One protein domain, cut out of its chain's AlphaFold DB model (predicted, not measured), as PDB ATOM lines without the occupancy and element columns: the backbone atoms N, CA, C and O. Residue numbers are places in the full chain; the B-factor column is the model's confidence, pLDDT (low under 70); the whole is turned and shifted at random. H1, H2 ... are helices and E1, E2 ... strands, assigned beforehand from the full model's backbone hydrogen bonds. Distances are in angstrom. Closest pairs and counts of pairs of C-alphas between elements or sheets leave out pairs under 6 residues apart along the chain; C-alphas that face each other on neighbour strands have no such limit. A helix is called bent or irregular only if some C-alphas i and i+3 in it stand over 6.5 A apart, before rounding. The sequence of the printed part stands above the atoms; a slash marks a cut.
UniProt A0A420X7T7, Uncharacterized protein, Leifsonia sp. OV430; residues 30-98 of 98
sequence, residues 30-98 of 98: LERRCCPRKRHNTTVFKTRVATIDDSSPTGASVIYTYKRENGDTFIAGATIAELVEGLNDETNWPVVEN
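AT A GLANCE: This is residues 30 to 98 of the 98 residues of an uncharacterized protein of Leifsonia sp. OV430 (UniProt A0A420X7T7). A long hairpin of two strands, E2 and E3, makes most of the length of a rod; the short strand E4 adds itself beside E3, and one helix, H1, packs on one face of this three-stranded sheet. At the end of the rod away from the hairpin's turn, residues 53 to 59, the short strands E1 and E5 pair as a second, small sheet. The printed part has 69 residues, with five named strands and one named helix in the order E1, E2, E3, E4, H1, E5 along the chain; the larger sheet has the order E2, E3, E4, and both sheets are antiparallel. The class is mixed, helices and strands, with 9 residues in the helix and 29 in the strands. The whole is loose, with a radius of gyration of the C-alphas of 14.3 A, and spans 50 by 23 by 13 A.

HOW THE PARTS SIT: The largest sheet begins with E2, residues 43 to 52, and E3, residues 60 to 68, an antiparallel hairpin with 157 degrees between their directions. N 45 and O 67 are 2.8 A apart, and N 51 and O 61 are 3.0 A apart, both within hydrogen-bond range. E4, residues 73 to 76, forms a hairpin with E3, antiparallel at 138 degrees; N 74 and O 66 are within hydrogen-bond range at 2.8 A. E2, E3 and E4 form a meander, each strand the antiparallel neighbour of the one before, with E2 and E4 as edge strands and E3 as the inner one. H1, residues 80 to 88, is on this sheet at a height over the sheet of 8.7 A. It lies over E4 and runs along the strands, at 22 degrees to E4 on the local plane. The closest C-alphas of E4 and H1 are those of Ala 76 and Leu 83, 6.4 A apart; those of E3 and H1 are Thr 65 and Leu 83, 7.2 A apart. In H1 every O i to N i+4 pair is within hydrogen-bond range. E1, residues 39 to 41, runs on into E2 across a break of 1 residue, at 69 degrees, and the two meet only through their link. E1 is the antiparallel neighbour of E5, residues 95 to 97, at 148 degrees, and N 40 and O 96 are within hydrogen-bond range at 2.9 A. E5 is apart from E2, E3 and E4. Residues 30 to 31 form a short antiparallel pairing with residues 43 to 44 of E2.

IN THESE COORDINATES: E2 is the longest strand by residues, with 10; it begins at C-alpha 43, (148.322, 129.384, 215.413), and measures 28.1 A from first to last C-alpha. E3 measures 24.9 A and E4 6.7 A. H1 measures 12.3 A, from C-alpha 80 at (167.027, 127.118, 221.940) to C-alpha 88, and is not bent. E1 measures 6.4 A, and E5 measures 6.6 A, ending at C-alpha 97, (140.071, 120.828, 222.822).

THE WHOLE: The two C-alphas farthest apart are those of Arg 37 and Pro 57, at 50.6 A. The C-alphas of Leu 30 and Asn 98, the first and last printed, are 19.9 A apart; Asn 98 is also the chain's last residue. The printed part has no cut. The links E1 to E2, E3 to E4 and E4 to H1 are tight, those from E2 to E3 and from H1 to E5 are short, and no link is long. The mean pLDDT of the printed part is 79.8; the model's confidence is under 70 at residues 32 to 41, residue 94 and residues 96 to 98.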
ATOM      1  N   LEU A  30     153.653 129.119 213.601       83.12
ATOM      2  CA  LEU A  30     153.510 127.683 213.725       83.12
ATOM      3  C   LEU A  30     152.033 127.316 213.874       83.12
ATOM      4  O   LEU A  30     151.389 127.655 214.865       83.12
ATOM      5  N   GLU A  31     151.532 126.549 212.911       77.56
ATOM      6  CA  GLU A  31     150.261 125.834 212.996       77.56
ATOM      7  C   GLU A  31     150.569 124.331 212.960       77.56
ATOM      8  O   GLU A  31     151.127 123.816 211.987       77.56
ATOM      9  N   ARG A  32     150.222 123.602 214.024       68.94
ATOM     10  CA  ARG A  32     150.387 122.142 214.080       68.94
ATOM     11  C   ARG A  32     149.014 121.502 213.960       68.94
ATOM     12  O   ARG A  32     148.140 121.718 214.794       68.94
ATOM     13  N   ARG A  33     148.827 120.684 212.925       63.19
ATOM     14  CA  ARG A  33     147.589 119.922 212.728       63.19
ATOM     15  C   ARG A  33     147.669 118.631 213.533       63.19
ATOM     16  O   ARG A  33     148.461 117.764 213.165       63.19
ATOM     17  N   CYS A  34     146.887 118.483 214.603       59.50
ATOM     18  CA  CYS A  34     146.768 117.192 215.290       59.50
ATOM     19  C   CYS A  34     145.485 116.433 214.913       59.50
ATOM     20  O   CYS A  34     144.583 116.965 214.276       59.50
ATOM     21  N   CYS A  35     145.458 115.169 215.336       57.28
ATOM     22  CA  CYS A  35     144.563 114.049 215.030       57.28
ATOM     23  C   CYS A  35     143.083 114.326 214.663       57.28
ATOM     24  O   CYS A  35     142.449 115.254 215.165       57.28
ATOM     25  N   PRO A  36     142.470 113.424 213.864       50.88
ATOM     26  CA  PRO A  36     141.087 113.550 213.420       50.88
ATOM     27  C   PRO A  36     140.116 113.524 214.615       50.88
ATOM     28  O   PRO A  36     140.121 112.580 215.404       50.88
ATOM     29  N   ARG A  37     139.212 114.515 214.659       51.19
ATOM     30  CA  ARG A  37     137.931 114.567 215.407       51.19
ATOM     31  C   ARG A  37     137.836 115.256 216.776       51.19
ATOM     32  O   ARG A  37     136.716 115.281 217.279       51.19
ATOM     33  N   LYS A  38     138.875 115.837 217.391       50.03
ATOM     34  CA  LYS A  38     138.678 116.459 218.731       50.03
ATOM     35  C   LYS A  38     139.383 117.778 219.024       50.03
ATOM     36  O   LYS A  38     139.216 118.292 220.126       50.03
ATOM     37  N   ARG A  39     140.163 118.320 218.091       59.00
ATOM     38  CA  ARG A  39     140.967 119.508 218.369       59.00
ATOM     39  C   ARG A  39     140.953 120.478 217.196       59.00
ATOM     40  O   ARG A  39     141.132 120.055 216.056       59.00
ATOM     41  N   HIS A  40     140.711 121.754 217.477       61.12
ATOM     42  CA  HIS A  40     140.908 122.830 216.511       61.12
ATOM     43  C   HIS A  40     142.383 123.231 216.515       61.12
ATOM     44  O   HIS A  40     142.989 123.358 217.581       61.12
ATOM     45  N   ASN A  41     142.966 123.424 215.331       67.88
ATOM     46  CA  ASN A  41     144.314 123.974 215.222       67.88
ATOM     47  C   ASN A  41     144.296 125.402 215.773       67.88
ATOM     48  O   ASN A  41     143.364 126.158 215.495       67.88
ATOM     49  N   THR A  42     145.322 125.778 216.529       73.19
ATOM     50  CA  THR A  42     145.577 127.182 216.845       73.19
ATOM     51  C   THR A  42     146.962 127.568 216.351       73.19
ATOM     52  O   THR A  42     147.884 126.753 216.309       73.19
ATOM     53  N   THR A  43     147.075 128.810 215.900       84.12
ATOM     54  CA  THR A  43     148.322 129.384 215.413       84.12
ATOM     55  C   THR A  43     149.066 130.024 216.575       84.12
ATOM     56  O   THR A  43     148.476 130.734 217.395       84.12
ATOM     57  N   VAL A  44     150.375 129.792 216.637       87.88
ATOM     58  CA  VAL A  44     151.268 130.468 217.577       87.88
ATOM     59  C   VAL A  44     152.399 131.176 216.844       87.88
ATOM     60  O   VAL A  44     152.846 130.740 215.786       87.88
ATOM     61  N   PHE A  45     152.880 132.266 217.430       91.00
ATOM     62  CA  PHE A  45     153.829 133.186 216.821       91.00
ATOM     63  C   PHE A  45     155.116 133.253 217.629       91.00
ATOM     64  O   PHE A  45     155.094 133.432 218.854       91.00
ATOM     65  N   LYS A  46     156.248 133.141 216.935       91.94
ATOM     66  CA  LYS A  46     157.572 133.299 217.515       91.94
ATOM     67  C   LYS A  46     157.738 134.753 217.948       91.94
ATOM     68  O   LYS A  46     157.646 135.687 217.163       91.94
ATOM     69  N   THR A  47     157.963 134.951 219.234       92.19
ATOM     70  CA  THR A  47     158.077 136.260 219.864       92.19
ATOM     71  C   THR A  47     159.460 136.401 220.469       92.19
ATOM     72  O   THR A  47     159.905 135.545 221.232       92.19
ATOM     73  N   ARG A  48     160.133 137.506 220.148       90.31
ATOM     74  CA  ARG A  48     161.425 137.872 220.730       90.31
ATOM     75  C   ARG A  48     161.225 138.416 222.142       90.31
ATOM     76  O   ARG A  48     160.431 139.335 222.338       90.31
ATOM     77  N   VAL A  49     161.979 137.901 223.105       88.81
ATOM     78  CA  VAL A  49     161.940 138.344 224.503       88.81
ATOM     79  C   VAL A  49     163.347 138.740 224.930       88.81
ATOM     80  O   VAL A  49     164.302 137.993 224.734       88.81
ATOM     81  N   ALA A  50     163.473 139.947 225.478       87.94
ATOM     82  CA  ALA A  50     164.712 140.393 226.098       87.94
ATOM     83  C   ALA A  50     164.797 139.819 227.515       87.94
ATOM     84  O   ALA A  50     163.838 139.916 228.283       87.94
ATOM     85  N   THR A  51     165.945 139.248 227.853       86.12
ATOM     86  CA  THR A  51     166.219 138.651 229.160       86.12
ATOM     87  C   THR A  51     167.458 139.276 229.774       86.12
ATOM     88  O   THR A  51     168.368 139.702 229.064       86.12
ATOM     89  N   ILE A  52     167.478 139.345 231.103       87.62
ATOM     90  CA  ILE A  52     168.681 139.703 231.853       87.62
ATOM     91  C   ILE A  52     169.590 138.478 231.846       87.62
ATOM     92  O   ILE A  52     169.134 137.370 232.128       87.62
ATOM     93  N   ASP A  53     170.850 138.685 231.492       83.88
ATOM     94  CA  ASP A  53     171.856 137.632 231.442       83.88
ATOM     95  C   ASP A  53     173.184 138.186 231.941       83.88
ATOM     96  O   ASP A  53     173.885 138.903 231.225       83.88
ATOM     97  N   ASP A  54     173.518 137.827 233.177       84.31
ATOM     98  CA  ASP A  54     174.740 138.264 233.851       84.31
ATOM     99  C   ASP A  54     176.012 137.674 233.215       84.31
ATOM    100  O   ASP A  54     177.114 138.153 233.479       84.31
ATOM    101  N   SER A  55     175.877 136.651 232.363       85.00
ATOM    102  CA  SER A  55     176.992 136.060 231.613       85.00
ATOM    103  C   SER A  55     177.245 136.772 230.279       85.00
ATOM    104  O   SER A  55     178.299 136.581 229.667       85.00
ATOM    105  N   SER A  56     176.303 137.599 229.814       83.12
ATOM    106  CA  SER A  56     176.438 138.382 228.585       83.12
ATOM    107  C   SER A  56     177.259 139.659 228.830       83.12
ATOM    108  O   SER A  56     177.011 140.363 229.810       83.12
ATOM    109  N   PRO A  57     178.172 140.061 227.921       85.94
ATOM    110  CA  PRO A  57     178.931 141.313 228.043       85.94
ATOM    111  C   PRO A  57     178.064 142.575 228.166       85.94
ATOM    112  O   PRO A  57     178.531 143.602 228.652       85.94
ATOM    113  N   THR A  58     176.817 142.521 227.692       86.00
ATOM    114  CA  THR A  58     175.853 143.628 227.743       86.00
ATOM    115  C   THR A  58     174.870 143.523 228.912       86.00
ATOM    116  O   THR A  58     174.007 144.390 229.041       86.00
ATOM    117  N   GLY A  59     174.951 142.471 229.736       85.81
ATOM    118  CA  GLY A  59     173.973 142.170 230.791       85.81
ATOM    119  C   GLY A  59     172.597 141.743 230.264       85.81
ATOM    120  O   GLY A  59     171.636 141.639 231.028       85.81
ATOM    121  N   ALA A  60     172.473 141.540 228.950       85.69
ATOM    122  CA  ALA A  60     171.225 141.198 228.295       85.69
ATOM    123  C   ALA A  60     171.439 140.127 227.228       85.69
ATOM    124  O   ALA A  60     172.433 140.135 226.493       85.69
ATOM    125  N   SER A  61     170.455 139.249 227.104       86.06
ATOM    126  CA  SER A  61     170.360 138.253 226.048       86.06
ATOM    127  C   SER A  61     168.972 138.283 225.415       86.06
ATOM    128  O   SER A  61     168.074 139.032 225.816       86.06
ATOM    129  N   VAL A  62     168.831 137.534 224.329       86.19
ATOM    130  CA  VAL A  62     167.592 137.442 223.568       86.19
ATOM    131  C   VAL A  62     167.234 135.978 223.466       86.19
ATOM    132  O   VAL A  62     168.002 135.195 222.909       86.19
ATOM    133  N   ILE A  63     166.042 135.649 223.941       88.88
ATOM    134  CA  ILE A  63     165.421 134.345 223.734       88.88
ATOM    135  C   ILE A  63     164.172 134.506 222.870       88.88
ATOM    136  O   ILE A  63     163.661 135.615 222.665       88.88
ATOM    137  N   TYR A  64     163.667 133.384 222.374       89.56
ATOM    138  CA  TYR A  64     162.393 133.334 221.677       89.56
ATOM    139  C   TYR A  64     161.422 132.416 222.412       89.56
ATOM    140  O   TYR A  64     161.805 131.444 223.055       89.56
ATOM    141  N   THR A  65     160.144 132.749 222.308       91.75
ATOM    142  CA  THR A  65     159.018 131.976 222.840       91.75
ATOM    143  C   THR A  65     157.931 131.914 221.779       91.75
ATOM    144  O   THR A  65     157.886 132.781 220.909       91.75
ATOM    145  N   TYR A  66     157.039 130.932 221.842       91.12
ATOM    146  CA  TYR A  66     155.822 130.945 221.034       91.12
ATOM    147  C   TYR A  66     154.651 131.452 221.863       91.12
ATOM    148  O   TYR A  66     154.450 131.008 222.994       91.12
ATOM    149  N   LYS A  67     153.873 132.376 221.296       90.50
ATOM    150  CA  LYS A  67     152.674 132.946 221.918       90.50
ATOM    151  C   LYS A  67     151.449 132.755 221.045       90.50
ATOM    152  O   LYS A  67     151.560 132.740 219.825       90.50
ATOM    153  N   ARG A  68     150.276 132.652 221.661       87.06
ATOM    154  CA  ARG A  68     148.995 132.728 220.946       87.06
ATOM    155  C   ARG A  68     148.686 134.175 220.557       87.06
ATOM    156  O   ARG A  68     149.269 135.110 221.105       87.06
ATOM    157  N   GLU A  69     147.728 134.361 219.653       84.88
ATOM    158  CA  GLU A  69     147.269 135.689 219.209       84.88
ATOM    159  C   GLU A  69     146.801 136.585 220.373       84.88
ATOM    160  O   GLU A  69     147.012 137.794 220.358       84.88
ATOM    161  N   ASN A  70     146.236 135.994 221.430       82.94
ATOM    162  CA  ASN A  70     145.810 136.713 222.633       82.94
ATOM    163  C   ASN A  70     146.972 137.157 223.554       82.94
ATOM    164  O   ASN A  70     146.724 137.769 224.590       82.94
ATOM    165  N   GLY A  71     148.225 136.859 223.194       81.56
ATOM    166  CA  GLY A  71     149.423 137.225 223.950       81.56
ATOM    167  C   GLY A  71     149.859 136.204 225.004       81.56
ATOM    168  O   GLY A  71     150.930 136.387 225.600       81.56
ATOM    169  N   ASP A  72     149.092 135.128 225.203       85.44
ATOM    170  CA  ASP A  72     149.438 134.063 226.142       85.44
ATOM    171  C   ASP A  72     150.687 133.319 225.679       85.44
ATOM    172  O   ASP A  72     150.790 132.881 224.527       85.44
ATOM    173  N   THR A  73     151.628 133.132 226.601       86.06
ATOM    174  CA  THR A  73     152.802 132.292 226.368       86.06
ATOM    175  C   THR A  73     152.365 130.845 226.197       86.06
ATOM    176  O   THR A  73     151.757 130.261 227.091       86.06
ATOM    177  N   PHE A  74     152.674 130.278 225.035       83.50
ATOM    178  CA  PHE A  74     152.359 128.901 224.695       83.50
ATOM    179  C   PHE A  74     153.501 127.958 225.079       83.50
ATOM    180  O   PHE A  74     153.309 127.073 225.904       83.50
ATOM    181  N   ILE A  75     154.700 128.197 224.540       85.75
ATOM    182  CA  ILE A  75     155.927 127.485 224.923       85.75
ATOM    183  C   ILE A  75     157.002 128.527 225.207       85.75
ATOM    184  O   ILE A  75     157.331 129.342 224.339       85.75
ATOM    185  N   ALA A  76     157.563 128.490 226.412       83.44
ATOM    186  CA  ALA A  76     158.757 129.240 226.780       83.44
ATOM    187  C   ALA A  76     159.971 128.304 226.786       83.44
ATOM    188  O   ALA A  76     159.859 127.170 227.238       83.44
ATOM    189  N   GLY A  77     161.123 128.789 226.325       77.62
ATOM    190  CA  GLY A  77     162.414 128.123 226.504       77.62
ATOM    191  C   GLY A  77     163.422 129.123 227.059       77.62
ATOM    192  O   GLY A  77     163.427 130.275 226.624       77.62
ATOM    193  N   ALA A  78     164.250 128.716 228.024       77.31
ATOM    194  CA  ALA A  78     165.384 129.527 228.472       77.31
ATOM    195  C   ALA A  78     166.562 129.414 227.483       77.31
ATOM    196  O   ALA A  78     167.388 130.319 227.384       77.31
ATOM    197  N   THR A  79     166.592 128.337 226.696       87.69
ATOM    198  CA  THR A  79     167.538 128.077 225.607       87.69
ATOM    199  C   THR A  79     166.819 127.665 224.319       87.69
ATOM    200  O   THR A  79     165.624 127.361 224.310       87.69
ATOM    201  N   ILE A  80     167.560 127.629 223.207       88.69
ATOM    202  CA  ILE A  80     167.027 127.118 221.940       88.69
ATOM    203  C   ILE A  80     166.698 125.626 222.001       88.69
ATOM    204  O   ILE A  80     165.676 125.220 221.455       88.69
ATOM    205  N   ALA A  81     167.521 124.835 222.694       89.12
ATOM    206  CA  ALA A  81     167.326 123.398 222.830       89.12
ATOM    207  C   ALA A  81     165.992 123.092 223.522       89.12
ATOM    208  O   ALA A  81     165.191 122.334 222.989       89.12
ATOM    209  N   GLU A  82     165.701 123.768 224.636       88.50
ATOM    210  CA  GLU A  82     164.433 123.609 225.361       88.50
ATOM    211  C   GLU A  82     163.224 124.033 224.518       88.50
ATOM    212  O   GLU A  82     162.185 123.370 224.541       88.50
ATOM    213  N   LEU A  83     163.342 125.121 223.741       89.12
ATOM    214  CA  LEU A  83     162.254 125.519 222.849       89.12
ATOM    215  C   LEU A  83     162.025 124.462 221.763       89.12
ATOM    216  O   LEU A  83     160.883 124.107 221.487       89.12
ATOM    217  N   VAL A  84     163.099 123.945 221.159       90.31
ATOM    218  CA  VAL A  84     163.042 122.895 220.133       90.31
ATOM    219  C   VAL A  84     162.428 121.608 220.682       90.31
ATOM    220  O   VAL A  84     161.563 121.024 220.029       90.31
ATOM    221  N   GLU A  85     162.820 121.185 221.880       89.75
ATOM    222  CA  GLU A  85     162.227 120.032 222.557       89.75
ATOM    223  C   GLU A  85     160.719 120.224 222.755       89.75
ATOM    224  O   GLU A  85     159.939 119.352 222.370       89.75
ATOM    225  N   GLY A  86     160.291 121.399 223.229       85.94
ATOM    226  CA  GLY A  86     158.872 121.735 223.371       85.94
ATOM    227  C   GLY A  86     158.104 121.742 222.043       85.94
ATOM    228  O   GLY A  86     156.951 121.326 221.999       85.94
ATOM    229  N   LEU A  87     158.732 122.168 220.942       84.94
ATOM    230  CA  LEU A  87     158.124 122.153 219.604       84.94
ATOM    231  C   LEU A  87     157.965 120.743 219.026       84.94
ATOM    232  O   LEU A  87     157.046 120.497 218.238       84.94
ATOM    233  N   ASN A  88     158.881 119.841 219.373       85.81
ATOM    234  CA  ASN A  88     158.848 118.449 218.938       85.81
ATOM    235  C   ASN A  88     157.891 117.592 219.781       85.81
ATOM    236  O   ASN A  88     157.465 116.540 219.308       85.81
ATOM    237  N   ASP A  89     157.540 118.031 220.992       82.88
ATOM    238  CA  ASP A  89     156.610 117.336 221.878       82.88
ATOM    239  C   ASP A  89     155.152 117.509 221.417       82.88
ATOM    240  O   ASP A  89     154.575 118.596 221.463       82.88
ATOM    241  N   GLU A  90     154.535 116.403 221.001       75.44
ATOM    242  CA  GLU A  90     153.143 116.349 220.543       75.44
ATOM    243  C   GLU A  90     152.111 116.749 221.606       75.44
ATOM    244  O   GLU A  90     151.009 117.196 221.272       75.44
ATOM    245  N   THR A  91     152.456 116.630 222.890       74.94
ATOM    246  CA  THR A  91     151.588 117.051 223.998       74.94
ATOM    247  C   THR A  91     151.538 118.572 224.136       74.94
ATOM    248  O   THR A  91     150.528 119.114 224.586       74.94
ATOM    249  N   ASN A  92     152.580 119.255 223.653       74.44
ATOM    250  CA  ASN A  92     152.714 120.707 223.616       74.44
ATOM    251  C   ASN A  92     152.324 121.288 222.256       74.44
ATOM    252  O   ASN A  92     152.732 122.396 221.921       74.44
ATOM    253  N   TRP A  93     151.559 120.578 221.425       75.81
ATOM    254  CA  TRP A  93     151.116 121.157 220.160       75.81
ATOM    255  C   TRP A  93     149.987 122.172 220.364       75.81
ATOM    256  O   TRP A  93     149.132 121.982 221.229       75.81
ATOM    257  N   PRO A  94     149.973 123.277 219.597       69.06
ATOM    258  CA  PRO A  94     148.968 124.328 219.700       69.06
ATOM    259  C   PRO A  94     147.626 123.826 219.158       69.06
ATOM    260  O   PRO A  94     147.248 124.058 218.010       69.06
ATOM    261  N   VAL A  95     146.902 123.102 220.006       70.00
ATOM    262  CA  VAL A  95     145.635 122.449 219.685       70.00
ATOM    263  C   VAL A  95     144.632 122.748 220.795       70.00
ATOM    264  O   VAL A  95     144.953 122.639 221.976       70.00
ATOM    265  N   VAL A  96     143.428 123.181 220.431       62.00
ATOM    266  CA  VAL A  96     142.367 123.531 221.388       62.00
ATOM    267  C   VAL A  96     141.379 122.376 221.444       62.00
ATOM    268  O   VAL A  96     140.881 121.958 220.397       62.00
ATOM    269  N   GLU A  97     141.126 121.829 222.634       60.09
ATOM    270  CA  GLU A  97     140.071 120.828 222.822       60.09
ATOM    271  C   GLU A  97     138.696 121.477 222.634       60.09
ATOM    272  O   GLU A  97     138.488 122.626 223.021       60.09
ATOM    273  N   ASN A  98     137.795 120.744 221.979       51.53
ATOM    274  CA  ASN A  98     136.431 121.188 221.696       51.53
ATOM    275  C   ASN A  98     135.520 121.095 222.923       51.53
ATOM    276  O   ASN A  98     135.645 120.080 223.649       51.53
TER     277      ASN A  98